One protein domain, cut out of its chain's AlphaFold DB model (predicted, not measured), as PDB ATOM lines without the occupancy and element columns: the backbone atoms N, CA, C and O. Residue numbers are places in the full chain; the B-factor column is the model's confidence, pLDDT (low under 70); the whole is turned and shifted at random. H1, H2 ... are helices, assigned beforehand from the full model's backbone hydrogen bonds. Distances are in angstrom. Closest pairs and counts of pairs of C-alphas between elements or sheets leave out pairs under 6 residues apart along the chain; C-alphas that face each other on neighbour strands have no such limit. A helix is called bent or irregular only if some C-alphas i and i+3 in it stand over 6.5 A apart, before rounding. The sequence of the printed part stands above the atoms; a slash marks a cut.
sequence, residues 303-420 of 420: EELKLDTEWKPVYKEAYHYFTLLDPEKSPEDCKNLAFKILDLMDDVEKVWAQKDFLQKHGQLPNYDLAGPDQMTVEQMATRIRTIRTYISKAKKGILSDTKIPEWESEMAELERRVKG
ATOM      1  N   GLU A 303     -49.280 -65.379   2.709       94.00
ATOM      2  CA  GLU A 303     -49.315 -64.187   3.552       94.00
ATOM      3  C   GLU A 303     -50.039 -64.431   4.886       94.00
ATOM      4  O   GLU A 303     -49.529 -64.033   5.935       94.00
ATOM      5  N   GLU A 304     -51.174 -65.135   4.889       92.75
ATOM      6  CA  GLU A 304     -51.850 -65.538   6.131       92.75
ATOM      7  C   GLU A 304     -50.987 -66.475   6.978       92.75
ATOM      8  O   GLU A 304     -50.915 -66.312   8.197       92.75
ATOM      9  N   LEU A 305     -50.294 -67.430   6.345       94.00
ATOM     10  CA  LEU A 305     -49.371 -68.338   7.034       94.00
ATOM     11  C   LEU A 305     -48.203 -67.579   7.674       94.00
ATOM     12  O   LEU A 305     -47.758 -67.929   8.772       94.00
ATOM     13  N   LYS A 306     -47.722 -66.519   7.015       95.31
ATOM     14  CA  LYS A 306     -46.685 -65.640   7.560       95.31
ATOM     15  C   LYS A 306     -47.181 -64.911   8.809       95.31
ATOM     16  O   LYS A 306     -46.511 -64.990   9.837       95.31
ATOM     17  N   LEU A 307     -48.365 -64.296   8.755       94.75
ATOM     18  CA  LEU A 307     -48.975 -63.641   9.921       94.75
ATOM     19  C   LEU A 307     -49.203 -64.638  11.066       94.75
ATOM     20  O   LEU A 307     -48.909 -64.335  12.220       94.75
ATOM     21  N   ASP A 308     -49.643 -65.861  10.755       91.38
ATOM     22  CA  ASP A 308     -49.806 -66.926  11.749       91.38
ATOM     23  C   ASP A 308     -48.498 -67.382  12.387       91.38
ATOM     24  O   ASP A 308     -48.495 -67.844  13.531       91.38
ATOM     25  N   THR A 309     -47.388 -67.259  11.672       95.00
ATOM     26  CA  THR A 309     -46.057 -67.545  12.207       95.00
ATOM     27  C   THR A 309     -45.536 -66.382  13.060       95.00
ATOM     28  O   THR A 309     -44.753 -66.610  13.979       95.00
ATOM     29  N   GLU A 310     -46.008 -65.158  12.810       94.75
ATOM     30  CA  GLU A 310     -45.586 -63.930  13.488       94.75
ATOM     31  C   GLU A 310     -46.289 -63.705  14.837       94.75
ATOM     32  O   GLU A 310     -45.615 -63.458  15.835       94.75
ATOM     33  N   TRP A 311     -47.619 -63.858  14.933       96.44
ATOM     34  CA  TRP A 311     -48.318 -63.576  16.203       96.44
ATOM     35  C   TRP A 311     -48.121 -64.665  17.266       96.44
ATOM     36  O   TRP A 311     -48.105 -64.372  18.462       96.44
ATOM     37  N   LYS A 312     -47.972 -65.935  16.862       94.31
ATOM     38  CA  LYS A 312     -47.840 -67.078  17.787       94.31
ATOM     39  C   LYS A 312     -46.691 -66.936  18.798       94.31
ATOM     40  O   LYS A 312     -46.944 -67.185  19.979       94.31
ATOM     41  N   PRO A 313     -45.449 -66.576  18.410       96.94
ATOM     42  CA  PRO A 313     -44.368 -66.382  19.376       96.94
ATOM     43  C   PRO A 313     -44.639 -65.215  20.331       96.94
ATOM     44  O   PRO A 313     -44.428 -65.382  21.530       96.94
ATOM     45  N   VAL A 314     -45.179 -64.093  19.838       95.44
ATOM     46  CA  VAL A 314     -45.513 -62.913  20.661       95.44
ATOM     47  C   VAL A 314     -46.581 -63.263  21.698       95.44
ATOM     48  O   VAL A 314     -46.419 -63.000  22.889       95.44
ATOM     49  N   TYR A 315     -47.636 -63.960  21.276       95.69
ATOM     50  CA  TYR A 315     -48.687 -64.425  22.178       95.69
ATOM     51  C   TYR A 315     -48.162 -65.433  23.207       95.69
ATOM     52  O   TYR A 315     -48.516 -65.371  24.384       95.69
ATOM     53  N   LYS A 316     -47.289 -66.361  22.790       95.75
ATOM     54  CA  LYS A 316     -46.654 -67.319  23.705       95.75
ATOM     55  C   LYS A 316     -45.794 -66.608  24.753       95.75
ATOM     56  O   LYS A 316     -45.798 -67.022  25.911       95.75
ATOM     57  N   GLU A 317     -45.086 -65.550  24.367       97.00
ATOM     58  CA  GLU A 317     -44.319 -64.720  25.295       97.00
ATOM     59  C   GLU A 317     -45.239 -63.942  26.256       97.00
ATOM     60  O   GLU A 317     -45.017 -63.972  27.468       97.00
ATOM     61  N   ALA A 318     -46.320 -63.334  25.758       95.44
ATOM     62  CA  ALA A 318     -47.317 -62.659  26.596       95.44
ATOM     63  C   ALA A 318     -47.919 -63.620  27.632       95.44
ATOM     64  O   ALA A 318     -47.995 -63.314  28.824       95.44
ATOM     65  N   TYR A 319     -48.279 -64.826  27.187       93.25
ATOM     66  CA  TYR A 319     -48.793 -65.880  28.051       93.25
ATOM     67  C   TYR A 319     -47.762 -66.322  29.095       93.25
ATOM     68  O   TYR A 319     -48.118 -66.543  30.252       93.25
ATOM     69  N   HIS A 320     -46.476 -66.399  28.739       96.25
ATOM     70  CA  HIS A 320     -45.421 -66.680  29.711       96.25
ATOM     71  C   HIS A 320     -45.392 -65.628  30.831       96.25
ATOM     72  O   HIS A 320     -45.447 -66.003  32.002       96.25
ATOM     73  N   TYR A 321     -45.413 -64.329  30.515       95.88
ATOM     74  CA  TYR A 321     -45.487 -63.294  31.557       95.88
ATOM     75  C   TYR A 321     -46.780 -63.357  32.367       95.88
ATOM     76  O   TYR A 321     -46.745 -63.127  33.575       95.88
ATOM     77  N   PHE A 322     -47.895 -63.740  31.743       94.62
ATOM     78  CA  PHE A 322     -49.148 -63.971  32.453       94.62
ATOM     79  C   PHE A 322     -49.011 -65.077  33.509       94.62
ATOM     80  O   PHE A 322     -49.492 -64.913  34.625       94.62
ATOM     81  N   THR A 323     -48.286 -66.166  33.218       93.00
ATOM     82  CA  THR A 323     -48.011 -67.226  34.213       93.00
ATOM     83  C   THR A 323     -47.072 -66.788  35.339       93.00
ATOM     84  O   THR A 323     -47.056 -67.411  36.396       93.00
ATOM     85  N   LEU A 324     -46.303 -65.714  35.133       94.00
ATOM     86  CA  LEU A 324     -45.431 -65.130  36.149       94.00
ATOM     87  C   LEU A 324     -46.148 -64.101  37.039       94.00
ATOM     88  O   LEU A 324     -45.518 -63.621  37.989       94.00
ATOM     89  N   LEU A 325     -47.404 -63.739  36.746       93.12
ATOM     90  CA  LEU A 325     -48.220 -62.895  37.620       93.12
ATOM     91  C   LEU A 325     -48.628 -63.695  38.860       93.12
ATOM     92  O   LEU A 325     -49.526 -64.532  38.816       93.12
ATOM     93  N   ASP A 326     -47.963 -63.403  39.970       89.44
ATOM     94  CA  ASP A 326     -48.208 -64.012  41.271       89.44
ATOM     95  C   ASP A 326     -48.702 -62.924  42.240       89.44
ATOM     96  O   ASP A 326     -48.027 -61.899  42.376       89.44
ATOM     97  N   PRO A 327     -49.858 -63.103  42.910       81.94
ATOM     98  CA  PRO A 327     -50.344 -62.176  43.930       81.94
ATOM     99  C   PRO A 327     -49.360 -61.915  45.078       81.94
ATOM    100  O   PRO A 327     -49.499 -60.902  45.761       81.94
ATOM    101  N   GLU A 328     -48.394 -62.810  45.308       89.88
ATOM    102  CA  GLU A 328     -47.378 -62.681  46.358       89.88
ATOM    103  C   GLU A 328     -46.161 -61.835  45.936       89.88
ATOM    104  O   GLU A 328     -45.342 -61.467  46.783       89.88
ATOM    105  N   LYS A 329     -46.034 -61.475  44.649       91.56
ATOM    106  CA  LYS A 329     -44.973 -60.572  44.174       91.56
ATOM    107  C   LYS A 329     -45.197 -59.132  44.623       91.56
ATOM    108  O   LYS A 329     -46.304 -58.707  44.957       91.56
ATOM    109  N   SER A 330     -44.115 -58.348  44.596       95.94
ATOM    110  CA  SER A 330     -44.195 -56.932  44.932       95.94
ATOM    111  C   SER A 330     -45.145 -56.194  43.969       95.94
ATOM    112  O   SER A 330     -45.216 -56.536  42.783       95.94
ATOM    113  N   PRO A 331     -45.866 -55.154  44.432       92.94
ATOM    114  CA  PRO A 331     -46.758 -54.384  43.569       92.94
ATOM    115  C   PRO A 331     -46.072 -53.791  42.330       92.94
ATOM    116  O   PRO A 331     -46.695 -53.714  41.272       92.94
ATOM    117  N   GLU A 332     -44.798 -53.399  42.441       92.12
ATOM    118  CA  GLU A 332     -44.046 -52.837  41.313       92.12
ATOM    119  C   GLU A 332     -43.685 -53.918  40.282       92.12
ATOM    120  O   GLU A 332     -43.810 -53.682  39.083       92.12
ATOM    121  N   ASP A 333     -43.346 -55.136  40.718       92.81
ATOM    122  CA  ASP A 333     -43.102 -56.260  39.804       92.81
ATOM    123  C   ASP A 333     -44.382 -56.681  39.077       92.81
ATOM    124  O   ASP A 333     -44.368 -56.898  37.864       92.81
ATOM    125  N   CYS A 334     -45.507 -56.745  39.794       91.81
ATOM    126  CA  CYS A 334     -46.818 -57.022  39.204       91.81
ATOM    127  C   CYS A 334     -47.200 -55.969  38.161       91.81
ATOM    128  O   CYS A 334     -47.687 -56.308  37.083       91.81
ATOM    129  N   LYS A 335     -46.941 -54.693  38.457       92.00
ATOM    130  CA  LYS A 335     -47.161 -53.578  37.534       92.00
ATOM    131  C   LYS A 335     -46.279 -53.698  36.286       92.00
ATOM    132  O   LYS A 335     -46.800 -53.588  35.180       92.00
ATOM    133  N   ASN A 336     -44.986 -53.976  36.440       91.81
ATOM    134  CA  ASN A 336     -44.058 -54.140  35.316       91.81
ATOM    135  C   ASN A 336     -44.433 -55.334  34.424       91.81
ATOM    136  O   ASN A 336     -44.424 -55.217  33.198       91.81
ATOM    137  N   LEU A 337     -44.821 -56.465  35.024       94.31
ATOM    138  CA  LEU A 337     -45.322 -57.632  34.292       94.31
ATOM    139  C   LEU A 337     -46.624 -57.319  33.551       94.31
ATOM    140  O   LEU A 337     -46.761 -57.688  32.388       94.31
ATOM    141  N   ALA A 338     -47.558 -56.610  34.191       91.62
ATOM    142  CA  ALA A 338     -48.813 -56.213  33.563       91.62
ATOM    143  C   ALA A 338     -48.584 -55.301  32.350       91.62
ATOM    144  O   ALA A 338     -49.177 -55.547  31.303       91.62
ATOM    145  N   PHE A 339     -47.700 -54.302  32.451       90.31
ATOM    146  CA  PHE A 339     -47.344 -53.457  31.307       90.31
ATOM    147  C   PHE A 339     -46.711 -54.264  30.175       90.31
ATOM    148  O   PHE A 339     -47.132 -54.131  29.033       90.31
ATOM    149  N   LYS A 340     -45.792 -55.183  30.493       94.19
ATOM    150  CA  LYS A 340     -45.167 -56.035  29.477       94.19
ATOM    151  C   LYS A 340     -46.168 -56.943  28.757       94.19
ATOM    152  O   LYS A 340     -46.060 -57.139  27.551       94.19
ATOM    153  N   ILE A 341     -47.145 -57.491  29.483       92.75
ATOM    154  CA  ILE A 341     -48.238 -58.273  28.886       92.75
ATOM    155  C   ILE A 341     -49.076 -57.389  27.961       92.75
ATOM    156  O   ILE A 341     -49.397 -57.824  26.861       92.75
ATOM    157  N   LEU A 342     -49.426 -56.173  28.392       88.00
ATOM    158  CA  LEU A 342     -50.209 -55.243  27.576       88.00
ATOM    159  C   LEU A 342     -49.478 -54.873  26.282       88.00
ATOM    160  O   LEU A 342     -50.074 -54.998  25.220       88.00
ATOM    161  N   ASP A 343     -48.191 -54.528  26.356       88.19
ATOM    162  CA  ASP A 343     -47.387 -54.188  25.175       88.19
ATOM    163  C   ASP A 343     -47.348 -55.347  24.157       88.19
ATOM    164  O   ASP A 343     -47.558 -55.145  22.963       88.19
ATOM    165  N   LEU A 344     -47.148 -56.586  24.626       93.38
ATOM    166  CA  LEU A 344     -47.141 -57.769  23.755       93.38
ATOM    167  C   LEU A 344     -48.527 -58.077  23.172       93.38
ATOM    168  O   LEU A 344     -48.632 -58.533  22.034       93.38
ATOM    169  N   MET A 345     -49.600 -57.848  23.934       94.12
ATOM    170  CA  MET A 345     -50.965 -58.051  23.446       94.12
ATOM    171  C   MET A 345     -51.367 -57.000  22.403       94.12
ATOM    172  O   MET A 345     -52.043 -57.363  21.442       94.12
ATOM    173  N   ASP A 346     -50.900 -55.754  22.532       85.31
ATOM    174  CA  ASP A 346     -51.064 -54.719  21.503       85.31
ATOM    175  C   ASP A 346     -50.395 -55.142  20.180       85.31
ATOM    176  O   ASP A 346     -50.926 -54.894  19.095       85.31
ATOM    177  N   ASP A 347     -49.244 -55.816  20.242       91.12
ATOM    178  CA  ASP A 347     -48.568 -56.344  19.052       91.12
ATOM    179  C   ASP A 347     -49.311 -57.537  18.432       91.12
ATOM    180  O   ASP A 347     -49.463 -57.597  17.210       91.12
ATOM    181  N   VAL A 348     -49.857 -58.446  19.250       91.44
ATOM    182  CA  VAL A 348     -50.733 -59.531  18.765       91.44
ATOM    183  C   VAL A 348     -51.968 -58.963  18.063       91.44
ATOM    184  O   VAL A 348     -52.325 -59.425  16.978       91.44
ATOM    185  N   GLU A 349     -52.600 -57.938  18.642       88.81
ATOM    186  CA  GLU A 349     -53.788 -57.301  18.072       88.81
ATOM    187  C   GLU A 349     -53.495 -56.660  16.708       88.81
ATOM    188  O   GLU A 349     -54.299 -56.799  15.786       88.81
ATOM    189  N   LYS A 350     -52.322 -56.037  16.525       88.44
ATOM    190  CA  LYS A 350     -51.903 -55.510  15.213       88.44
ATOM    191  C   LYS A 350     -51.828 -56.607  14.149       88.44
ATOM    192  O   LYS A 350     -52.332 -56.403  13.044       88.44
ATOM    193  N   VAL A 351     -51.229 -57.759  14.466       93.06
ATOM    194  CA  VAL A 351     -51.095 -58.876  13.513       93.06
ATOM    195  C   VAL A 351     -52.462 -59.493  13.199       93.06
ATOM    196  O   VAL A 351     -52.756 -59.791  12.041       93.06
ATOM    197  N   TRP A 352     -53.340 -59.629  14.196       93.50
ATOM    198  CA  TRP A 352     -54.718 -60.077  13.970       93.50
ATOM    199  C   TRP A 352     -55.516 -59.098  13.112       93.50
ATOM    200  O   TRP A 352     -56.173 -59.528  12.171       93.50
ATOM    201  N   ALA A 353     -55.393 -57.790  13.344       86.69
ATOM    202  CA  ALA A 353     -56.044 -56.784  12.511       86.69
ATOM    203  C   ALA A 353     -55.560 -56.836  11.050       86.69
ATOM    204  O   ALA A 353     -56.360 -56.678  10.127       86.69
ATOM    205  N   GLN A 354     -54.267 -57.093  10.817       92.69
ATOM    206  CA  GLN A 354     -53.732 -57.317   9.469       92.69
ATOM    207  C   GLN A 354     -54.303 -58.587   8.827       92.69
ATOM    208  O   GLN A 354     -54.641 -58.560   7.644       92.69
ATOM    209  N   LYS A 355     -54.443 -59.671   9.600       93.56
ATOM    210  CA  LYS A 355     -55.024 -60.936   9.132       93.56
ATOM    211  C   LYS A 355     -56.496 -60.779   8.765       93.56
ATOM    212  O   LYS A 355     -56.884 -61.155   7.664       93.56
ATOM    213  N   ASP A 356     -57.289 -60.160   9.635       88.44
ATOM    214  CA  ASP A 356     -58.705 -59.876   9.386       88.44
ATOM    215  C   ASP A 356     -58.879 -58.996   8.141       88.44
ATOM    216  O   ASP A 356     -59.767 -59.226   7.316       88.44
ATOM    217  N   PHE A 357     -58.005 -57.999   7.969       90.56
ATOM    218  CA  PHE A 357     -58.005 -57.154   6.781       90.56
ATOM    219  C   PHE A 357     -57.666 -57.953   5.516       90.56
ATOM    220  O   PHE A 357     -58.380 -57.830   4.523       90.56
ATOM    221  N   LEU A 358     -56.632 -58.800   5.556       92.44
ATOM    222  CA  LEU A 358     -56.234 -59.671   4.446       92.44
ATOM    223  C   LEU A 358     -57.361 -60.632   4.050       92.44
ATOM    224  O   LEU A 358     -57.677 -60.738   2.870       92.44
ATOM    225  N   GLN A 359     -58.027 -61.256   5.021       89.94
ATOM    226  CA  GLN A 359     -59.169 -62.144   4.778       89.94
ATOM    227  C   GLN A 359     -60.346 -61.418   4.136       89.94
ATOM    228  O   GLN A 359     -61.020 -61.949   3.257       89.94
ATOM    229  N   LYS A 360     -60.592 -60.181   4.570       89.38
ATOM    230  CA  LYS A 360     -61.710 -59.375   4.083       89.38
ATOM    231  C   LYS A 360     -61.451 -58.738   2.718       89.38
ATOM    232  O   LYS A 360     -62.391 -58.561   1.946       89.38
ATOM    233  N   HIS A 361     -60.213 -58.339   2.440       88.44
ATOM    234  CA  HIS A 361     -59.863 -57.501   1.289       88.44
ATOM    235  C   HIS A 361     -58.935 -58.183   0.276       88.44
ATOM    236  O   HIS A 361     -58.675 -57.604  -0.776       88.44
ATOM    237  N   GLY A 362     -58.436 -59.386   0.567       91.94
ATOM    238  CA  GLY A 362     -57.533 -60.149  -0.300       91.94
ATOM    239  C   GLY A 362     -56.116 -59.575  -0.420       91.94
ATOM    240  O   GLY A 362     -55.323 -60.082  -1.205       91.94
ATOM    241  N   GLN A 363     -55.783 -58.524   0.334       91.56
ATOM    242  CA  GLN A 363     -54.462 -57.892   0.346       91.56
ATOM    243  C   GLN A 363     -54.137 -57.337   1.736       91.56
ATOM    244  O   GLN A 363     -55.044 -56.956   2.477       91.56
ATOM    245  N   LEU A 364     -52.850 -57.267   2.089       88.31
ATOM    246  CA  LEU A 364     -52.416 -56.649   3.344       88.31
ATOM    247  C   LEU A 364     -52.707 -55.140   3.331       88.31
ATOM    248  O   LEU A 364     -52.632 -54.504   2.275       88.31
ATOM    249  N   PRO A 365     -53.017 -54.541   4.493       80.69
ATOM    250  CA  PRO A 365     -53.180 -53.099   4.585       80.69
ATOM    251  C   PRO A 365     -51.855 -52.412   4.231       80.69
ATOM    252  O   PRO A 365     -50.843 -52.580   4.911       80.69
ATOM    253  N   ASN A 366     -51.859 -51.647   3.141       82.00
ATOM    254  CA  ASN A 366     -50.704 -50.870   2.718       82.00
ATOM    255  C   ASN A 366     -50.643 -49.571   3.531       82.00
ATOM    256  O   ASN A 366     -51.253 -48.566   3.168       82.00
ATOM    257  N   TYR A 367     -49.937 -49.616   4.659       67.06
ATOM    258  CA  TYR A 367     -49.712 -48.443   5.506       67.06
ATOM    259  C   TYR A 367     -48.615 -47.512   4.962       67.06
ATOM    260  O   TYR A 367     -48.513 -46.378   5.426       67.06
ATOM    261  N   ASP A 368     -47.842 -47.953   3.962       58.62
ATOM    262  CA  ASP A 368     -46.716 -47.200   3.392       58.62
ATOM    263  C   ASP A 368     -47.150 -46.127   2.378       58.62
ATOM    264  O   ASP A 368     -46.335 -45.312   1.949       58.62
ATOM    265  N   LEU A 369     -48.433 -46.073   2.004       49.34
ATOM    266  CA  LEU A 369     -48.934 -45.182   0.951       49.34
ATOM    267  C   LEU A 369     -50.155 -44.363   1.375       49.34
ATOM    268  O   LEU A 369     -51.156 -44.289   0.673       49.34
ATOM    269  N   ALA A 370     -50.060 -43.694   2.515       55.97
ATOM    270  CA  ALA A 370     -50.722 -42.406   2.633       55.97
ATOM    271  C   ALA A 370     -49.780 -41.449   3.347       55.97
ATOM    272  O   ALA A 370     -49.984 -41.090   4.507       55.97
ATOM    273  N   GLY A 371     -48.726 -41.025   2.639       69.25
ATOM    274  CA  GLY A 371     -48.043 -39.793   3.015       69.25
ATOM    275  C   GLY A 371     -49.082 -38.679   3.225       69.25
ATOM    276  O   GLY A 371     -50.195 -38.764   2.689       69.25
ATOM    277  N   PRO A 372     -48.766 -37.622   3.983       72.88
ATOM    278  CA  PRO A 372     -49.716 -36.538   4.239       72.88
ATOM    279  C   PRO A 372     -50.270 -35.892   2.947       72.88
ATOM    280  O   PRO A 372     -51.292 -35.211   2.996       72.88
ATOM    281  N   ASP A 373     -49.642 -36.143   1.790       81.75
ATOM    282  CA  ASP A 373     -50.097 -35.772   0.442       81.75
ATOM    283  C   ASP A 373     -51.336 -36.533  -0.061       81.75
ATOM    284  O   ASP A 373     -52.032 -36.047  -0.946       81.75
ATOM    285  N   GLN A 374     -51.623 -37.717   0.480       82.56
ATOM    286  CA  GLN A 374     -52.721 -38.587   0.033       82.56
ATOM    287  C   GLN A 374     -53.864 -38.676   1.053       82.56
ATOM    288  O   GLN A 374     -54.880 -39.319   0.794       82.56
ATOM    289  N   MET A 375     -53.721 -38.025   2.211       87.81
ATOM    290  CA  MET A 375     -54.787 -37.947   3.204       87.81
ATOM    291  C   MET A 375     -55.848 -36.930   2.777       87.81
ATOM    292  O   MET A 375     -55.546 -35.815   2.366       87.81
ATOM    293  N   THR A 376     -57.118 -37.283   2.946       90.81
ATOM    294  CA  THR A 376     -58.212 -36.302   2.915       90.81
ATOM    295  C   THR A 376     -58.118 -35.359   4.120       90.81
ATOM    296  O   THR A 376     -57.549 -35.710   5.158       90.81
ATOM    297  N   VAL A 377     -58.722 -34.169   4.033       91.94
ATOM    298  CA  VAL A 377     -58.751 -33.191   5.142       91.94
ATOM    299  C   VAL A 377     -59.330 -33.807   6.426       91.94
ATOM    300  O   VAL A 377     -58.834 -33.564   7.527       91.94
ATOM    301  N   GLU A 378     -60.341 -34.666   6.301       87.06
ATOM    302  CA  GLU A 378     -60.979 -35.363   7.425       87.06
ATOM    303  C   GLU A 378     -60.056 -36.405   8.075       87.06
ATOM    304  O   GLU A 378     -60.010 -36.527   9.309       87.06
ATOM    305  N   GLN A 379     -59.278 -37.129   7.265       84.88
ATOM    306  CA  GLN A 379     -58.256 -38.060   7.746       84.88
ATOM    307  C   GLN A 379     -57.125 -37.310   8.458       84.88
ATOM    308  O   GLN A 379     -56.759 -37.699   9.570       84.88
ATOM    309  N   MET A 380     -56.648 -36.190   7.898       93.25
ATOM    310  CA  MET A 380     -55.650 -35.333   8.551       93.25
ATOM    311  C   MET A 380     -56.162 -34.803   9.897       93.25
ATOM    312  O   MET A 380     -55.468 -34.900  10.908       93.25
ATOM    313  N   ALA A 381     -57.407 -34.317   9.958       91.81
ATOM    314  CA  ALA A 381     -58.016 -33.830  11.198       91.81
ATOM    315  C   ALA A 381     -58.121 -34.931  12.269       91.81
ATOM    316  O   ALA A 381     -57.917 -34.686  13.462       91.81
ATOM    317  N   THR A 382     -58.419 -36.163  11.850       85.00
ATOM    318  CA  THR A 382     -58.451 -37.325  12.742       85.00
ATOM    319  C   THR A 382     -57.055 -37.675  13.243       85.00
ATOM    320  O   THR A 382     -56.872 -37.846  14.450       85.00
ATOM    321  N   ARG A 383     -56.056 -37.688  12.355       92.69
ATOM    322  CA  ARG A 383     -54.656 -37.935  12.710       92.69
ATOM    323  C   ARG A 383     -54.122 -36.895  13.699       92.69
ATOM    324  O   ARG A 383     -53.524 -37.284  14.699       92.69
ATOM    325  N   ILE A 384     -54.441 -35.611  13.517       94.69
ATOM    326  CA  ILE A 384     -54.092 -34.531  14.459       94.69
ATOM    327  C   ILE A 384     -54.646 -34.816  15.867       94.69
ATOM    328  O   ILE A 384     -53.921 -34.695  16.856       94.69
ATOM    329  N   ARG A 385     -55.915 -35.238  15.994       93.88
ATOM    330  CA  ARG A 385     -56.508 -35.590  17.304       93.88
ATOM    331  C   ARG A 385     -55.790 -36.768  17.965       93.88
ATOM    332  O   ARG A 385     -55.553 -36.741  19.178       93.88
ATOM    333  N   THR A 386     -55.426 -37.778  17.179       90.88
ATOM    334  CA  THR A 386     -54.655 -38.932  17.654       90.88
ATOM    335  C   THR A 386     -53.280 -38.501  18.162       90.88
ATOM    336  O   THR A 386     -52.929 -38.818  19.298       90.88
ATOM    337  N   ILE A 387     -52.547 -37.692  17.391       94.88
ATOM    338  CA  ILE A 387     -51.222 -37.192  17.781       94.88
ATOM    339  C   ILE A 387     -51.293 -36.354  19.068       94.88
ATOM    340  O   ILE A 387     -50.509 -36.577  19.992       94.88
ATOM    341  N   ARG A 388     -52.287 -35.464  19.210       96.00
ATOM    342  CA  ARG A 388     -52.508 -34.704  20.459       96.00
ATOM    343  C   ARG A 388     -52.710 -35.615  21.668       96.00
ATOM    344  O   ARG A 388     -52.214 -35.323  22.758       96.00
ATOM    345  N   THR A 389     -53.419 -36.727  21.479       93.75
ATOM    346  CA  THR A 389     -53.635 -37.725  22.533       93.75
ATOM    347  C   THR A 389     -52.324 -38.413  22.913       93.75
ATOM    348  O   THR A 389     -52.051 -38.566  24.104       93.75
ATOM    349  N   TYR A 390     -51.488 -38.778  21.936       92.06
ATOM    350  CA  TYR A 390     -50.178 -39.388  22.183       92.06
ATOM    351  C   TYR A 390     -49.228 -38.443  22.910       92.06
ATOM    352  O   TYR A 390     -48.693 -38.817  23.952       92.06
ATOM    353  N   ILE A 391     -49.121 -37.189  22.462       95.50
ATOM    354  CA  ILE A 391     -48.328 -36.157  23.144       95.50
ATOM    355  C   ILE A 391     -48.835 -35.957  24.580       95.50
ATOM    356  O   ILE A 391     -48.040 -35.913  25.518       95.50
ATOM    357  N   SER A 392     -50.156 -35.881  24.792       95.88
ATOM    358  CA  SER A 392     -50.718 -35.737  26.140       95.88
ATOM    359  C   SER A 392     -50.424 -36.941  27.038       95.88
ATOM    360  O   SER A 392     -50.190 -36.742  28.230       95.88
ATOM    361  N   LYS A 393     -50.459 -38.168  26.506       87.12
ATOM    362  CA  LYS A 393     -50.115 -39.385  27.253       87.12
ATOM    363  C   LYS A 393     -48.623 -39.434  27.582       87.12
ATOM    364  O   LYS A 393     -48.282 -39.730  28.723       87.12
ATOM    365  N   ALA A 394     -47.755 -39.074  26.638       93.69
ATOM    366  CA  ALA A 394     -46.313 -39.019  26.858       93.69
ATOM    367  C   ALA A 394     -45.935 -37.987  27.932       93.69
ATOM    368  O   ALA A 394     -45.240 -38.312  28.886       93.69
ATOM    369  N   LYS A 395     -46.528 -36.784  27.889       93.12
ATOM    370  CA  LYS A 395     -46.343 -35.749  28.930       93.12
ATOM    371  C   LYS A 395     -46.829 -36.172  30.323       93.12
ATOM    372  O   LYS A 395     -46.392 -35.603  31.317       93.12
ATOM    373  N   LYS A 396     -47.735 -37.152  30.411       93.38
ATOM    374  CA  LYS A 396     -48.210 -37.744  31.676       93.38
ATOM    375  C   LYS A 396     -47.373 -38.947  32.134       93.38
ATOM    376  O   LYS A 396     -47.743 -39.579  33.117       93.38
ATOM    377  N   GLY A 397     -46.301 -39.293  31.415       88.31
ATOM    378  CA  GLY A 397     -45.473 -40.469  31.690       88.31
ATOM    379  C   GLY A 397     -46.140 -41.804  31.343       88.31
ATOM    380  O   GLY A 397     -45.711 -42.838  31.837       88.31
ATOM    381  N   ILE A 398     -47.209 -41.792  30.535       83.19
ATOM    382  CA  ILE A 398     -47.916 -43.012  30.100       83.19
ATOM    383  C   ILE A 398     -47.253 -43.611  28.849       83.19
ATOM    384  O   ILE A 398     -47.274 -44.820  28.665       83.19
ATOM    385  N   LEU A 399     -46.690 -42.767  27.980       87.38
ATOM    386  CA  LEU A 399     -45.928 -43.170  26.792       87.38
ATOM    387  C   LEU A 399     -44.513 -42.585  26.860       87.38
ATOM    388  O   LEU A 399     -44.286 -41.609  27.574       87.38
ATOM    389  N   SER A 400     -43.587 -43.150  26.082       88.81
ATOM    390  CA  SER A 400     -42.221 -42.626  25.948       88.81
ATOM    391  C   SER A 400     -42.221 -41.193  25.405       88.81
ATOM    392  O   SER A 400     -42.890 -40.899  24.411       88.81
ATOM    393  N   ASP A 401     -41.445 -40.311  26.029       94.94
ATOM    394  CA  ASP A 401     -41.290 -38.904  25.640       94.94
ATOM    395  C   ASP A 401     -40.341 -38.703  24.446       94.94
ATOM    396  O   ASP A 401     -40.428 -37.693  23.749       94.94
ATOM    397  N   THR A 402     -39.508 -39.698  24.137       94.06
ATOM    398  CA  THR A 402     -38.541 -39.682  23.026       94.06
ATOM    399  C   THR A 402     -39.153 -39.398  21.650       94.06
ATOM    400  O   THR A 402     -38.470 -38.853  20.786       94.06
ATOM    401  N   LYS A 403     -40.438 -39.724  21.442       92.50
ATOM    402  CA  LYS A 403     -41.163 -39.503  20.174       92.50
ATOM    403  C   LYS A 403     -41.927 -38.178  20.101       92.50
ATOM    404  O   LYS A 403     -42.489 -37.861  19.056       92.50
ATOM    405  N   ILE A 404     -41.955 -37.388  21.180       94.75
ATOM    406  CA  ILE A 404     -42.669 -36.101  21.199       94.75
ATOM    407  C   ILE A 404     -42.203 -35.163  20.068       94.75
ATOM    408  O   ILE A 404     -43.083 -34.631  19.391       94.75
ATOM    409  N   PRO A 405     -40.894 -34.989  19.784       97.06
ATOM    410  CA  PRO A 405     -40.450 -34.087  18.717       97.06
ATOM    411  C   PRO A 405     -40.941 -34.496  17.320       97.06
ATOM    412  O   PRO A 405     -41.338 -33.647  16.525       97.06
ATOM    413  N   GLU A 406     -40.954 -35.800  17.032       94.50
ATOM    414  CA  GLU A 406     -41.438 -36.356  15.763       94.50
ATOM    415  C   GLU A 406     -42.940 -36.093  15.590       94.50
ATOM    416  O   GLU A 406     -43.377 -35.568  14.566       94.50
ATOM    417  N   TRP A 407     -43.729 -36.369  16.631       96.19
ATOM    418  CA  TRP A 407     -45.169 -36.118  16.650       96.19
ATOM    419  C   TRP A 407     -45.530 -34.637  16.554       96.19
ATOM    420  O   TRP A 407     -46.486 -34.283  15.869       96.19
ATOM    421  N   GLU A 408     -44.789 -33.762  17.234       97.38
ATOM    422  CA  GLU A 408     -44.996 -32.315  17.139       97.38
ATOM    423  C   GLU A 408     -44.702 -31.809  15.718       97.38
ATOM    424  O   GLU A 408     -45.465 -30.992  15.199       97.38
ATOM    425  N   SER A 409     -43.675 -32.352  15.053       95.19
ATOM    426  CA  SER A 409     -43.370 -32.054  13.648       95.19
ATOM    427  C   SER A 409     -44.469 -32.544  12.696       95.19
ATOM    428  O   SER A 409     -44.950 -31.768  11.870       95.19
ATOM    429  N   GLU A 410     -44.911 -33.799  12.836       94.44
ATOM    430  CA  GLU A 410     -45.988 -34.380  12.019       94.44
ATOM    431  C   GLU A 410     -47.296 -33.587  12.187       94.44
ATOM    432  O   GLU A 410     -47.952 -33.217  11.213       94.44
ATOM    433  N   MET A 411     -47.662 -33.261  13.431       96.81
ATOM    434  CA  MET A 411     -48.858 -32.475  13.730       96.81
ATOM    435  C   MET A 411     -48.786 -31.074  13.120       96.81
ATOM    436  O   MET A 411     -49.779 -30.616  12.558       96.81
ATOM    437  N   ALA A 412     -47.633 -30.400  13.198       97.12
ATOM    438  CA  ALA A 412     -47.449 -29.071  12.617       97.12
ATOM    439  C   ALA A 412     -47.572 -29.084  11.084       97.12
ATOM    440  O   ALA A 412     -48.139 -28.156  10.503       97.12
ATOM    441  N   GLU A 413     -47.076 -30.132  10.421       95.62
ATOM    442  CA  GLU A 413     -47.232 -30.305   8.976       95.62
ATOM    443  C   GLU A 413     -48.700 -30.531   8.589       95.62
ATOM    444  O   GLU A 413     -49.224 -29.840   7.708       95.62
ATOM    445  N   LEU A 414     -49.390 -31.441   9.282       95.00
ATOM    446  CA  LEU A 414     -50.810 -31.718   9.056       95.00
ATOM    447  C   LEU A 414     -51.678 -30.481   9.319       95.00
ATOM    448  O   LEU A 414     -52.576 -30.180   8.536       95.00
ATOM    449  N   GLU A 415     -51.403 -29.721  10.382       96.75
ATOM    450  CA  GLU A 415     -52.123 -28.478  10.686       96.75
ATOM    451  C   GLU A 415     -51.900 -27.396   9.624       96.75
ATOM    452  O   GLU A 415     -52.821 -26.622   9.351       96.75
ATOM    453  N   ARG A 416     -50.709 -27.338   9.012       96.25
ATOM    454  CA  ARG A 416     -50.429 -26.426   7.895       96.25
ATOM    455  C   ARG A 416     -51.272 -26.796   6.674       96.25
ATOM    456  O   ARG A 416     -51.935 -25.931   6.121       96.25
ATOM    457  N   ARG A 417     -51.317 -28.083   6.319       94.19
ATOM    458  CA  ARG A 417     -52.080 -28.603   5.169       94.19
ATOM    459  C   ARG A 417     -53.594 -28.454   5.331       94.19
ATOM    460  O   ARG A 417     -54.278 -28.109   4.377       94.19
ATOM    461  N   VAL A 418     -54.124 -28.673   6.536       95.56
ATOM    462  CA  VAL A 418     -55.562 -28.508   6.825       95.56
ATOM    463  C   VAL A 418     -56.002 -27.040   6.738       95.56
ATOM    464  O   VAL A 418     -57.164 -26.774   6.440       95.56
ATOM    465  N   LYS A 419     -55.100 -26.083   6.999       93.56
ATOM    466  CA  LYS A 419     -55.405 -24.645   6.931       93.56
ATOM    467  C   LYS A 419     -55.374 -24.064   5.511       93.56
ATOM    468  O   LYS A 419     -55.990 -23.015   5.326       93.56
ATOM    469  N   GLY A 420     -54.750 -24.755   4.552       80.25
ATOM    470  CA  GLY A 420     -54.535 -24.268   3.184       80.25
ATOM    471  C   GLY A 420     -53.276 -23.427   3.085       80.25
ATOM    472  O   GLY A 420     -53.324 -22.261   3.538       80.25
TER     473      GLY A 420
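AT A GLANCE: This is residues 303 to 420 of the 420 residues of the protein "Putative kinase" of Mongoliibacter ruber (UniProt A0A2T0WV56). Two helical hairpins, H1 with H2 and H3 with H4, form two separate arms of a flat, open model, joined by one long link, residues 362 to 376, with a gap between H2 and H3. The turn of the first hairpin sticks out at residues 327 to 332. The printed part has 118 residues, with four named helices in the order H1, H2, H3, H4 and no named strand; its class is all helix. The whole is loose, with a radius of gyration of the C-alphas of 18.4 A, and it spans 58 by 40 by 18 A.

IN THESE COORDINATES: Find C-alpha 303 at (-49.315, -64.187, 3.552); from there H1, residues 303 to 323, runs 30.8 A from first to last C-alpha. H1 is neither bent nor irregular, but only just: C-alphas 310 and 313 are 6.5 A apart. Next look at C-alpha 331, at (-46.758, -54.384, 43.569), where H2 begins; it holds residues 331 to 361 and is 44.4 A long, the longest helix by residues. Go on to H3, residues 377 to 395, which is 27.0 A long. Last comes H4, residues 401 to 419, 27.4 A long, ending at C-alpha 419 at (-55.405, -24.645, 6.931). H4 is irregular: its C-alphas 402 and 405 are 7.3 A apart.

HOW THE PARTS SIT: Start with H1 and H2, a helical hairpin: they touch, and their closest C-alphas, those of Ala 318 and Ile 341, are 5.0 A apart. They run opposite ways at a shallow tilt of 17 degrees. H2 and H3 follow each other along the chain but are apart. H3 and H4 make the second helical hairpin; they touch, with the closest C-alphas, those of Ala 394 and Asp 401, 5.2 A apart. They run opposite ways at a shallow tilt of 26 degrees. H1 is apart from H3 and from H4, and H2 is apart from H4. In the backbone, every O i to N i+4 pair is within hydrogen-bond range in H2 and H3, against 14 of 17 in H1 and 13 of 15 in H4.

THE WHOLE: Look for the two C-alphas farthest apart at Glu 328 and Gly 420, 58.2 A from each other. The printed part has no cut and ends at Gly 420, the chain's last residue. The link from H3 to H4 is tight, that from H1 to H2 is short, and that from H2 to H3 is long, with 15 residues. In the B-factor column the mean pLDDT of the printed part is 90.5, and residues 367 to 371, within the long link, are under 70.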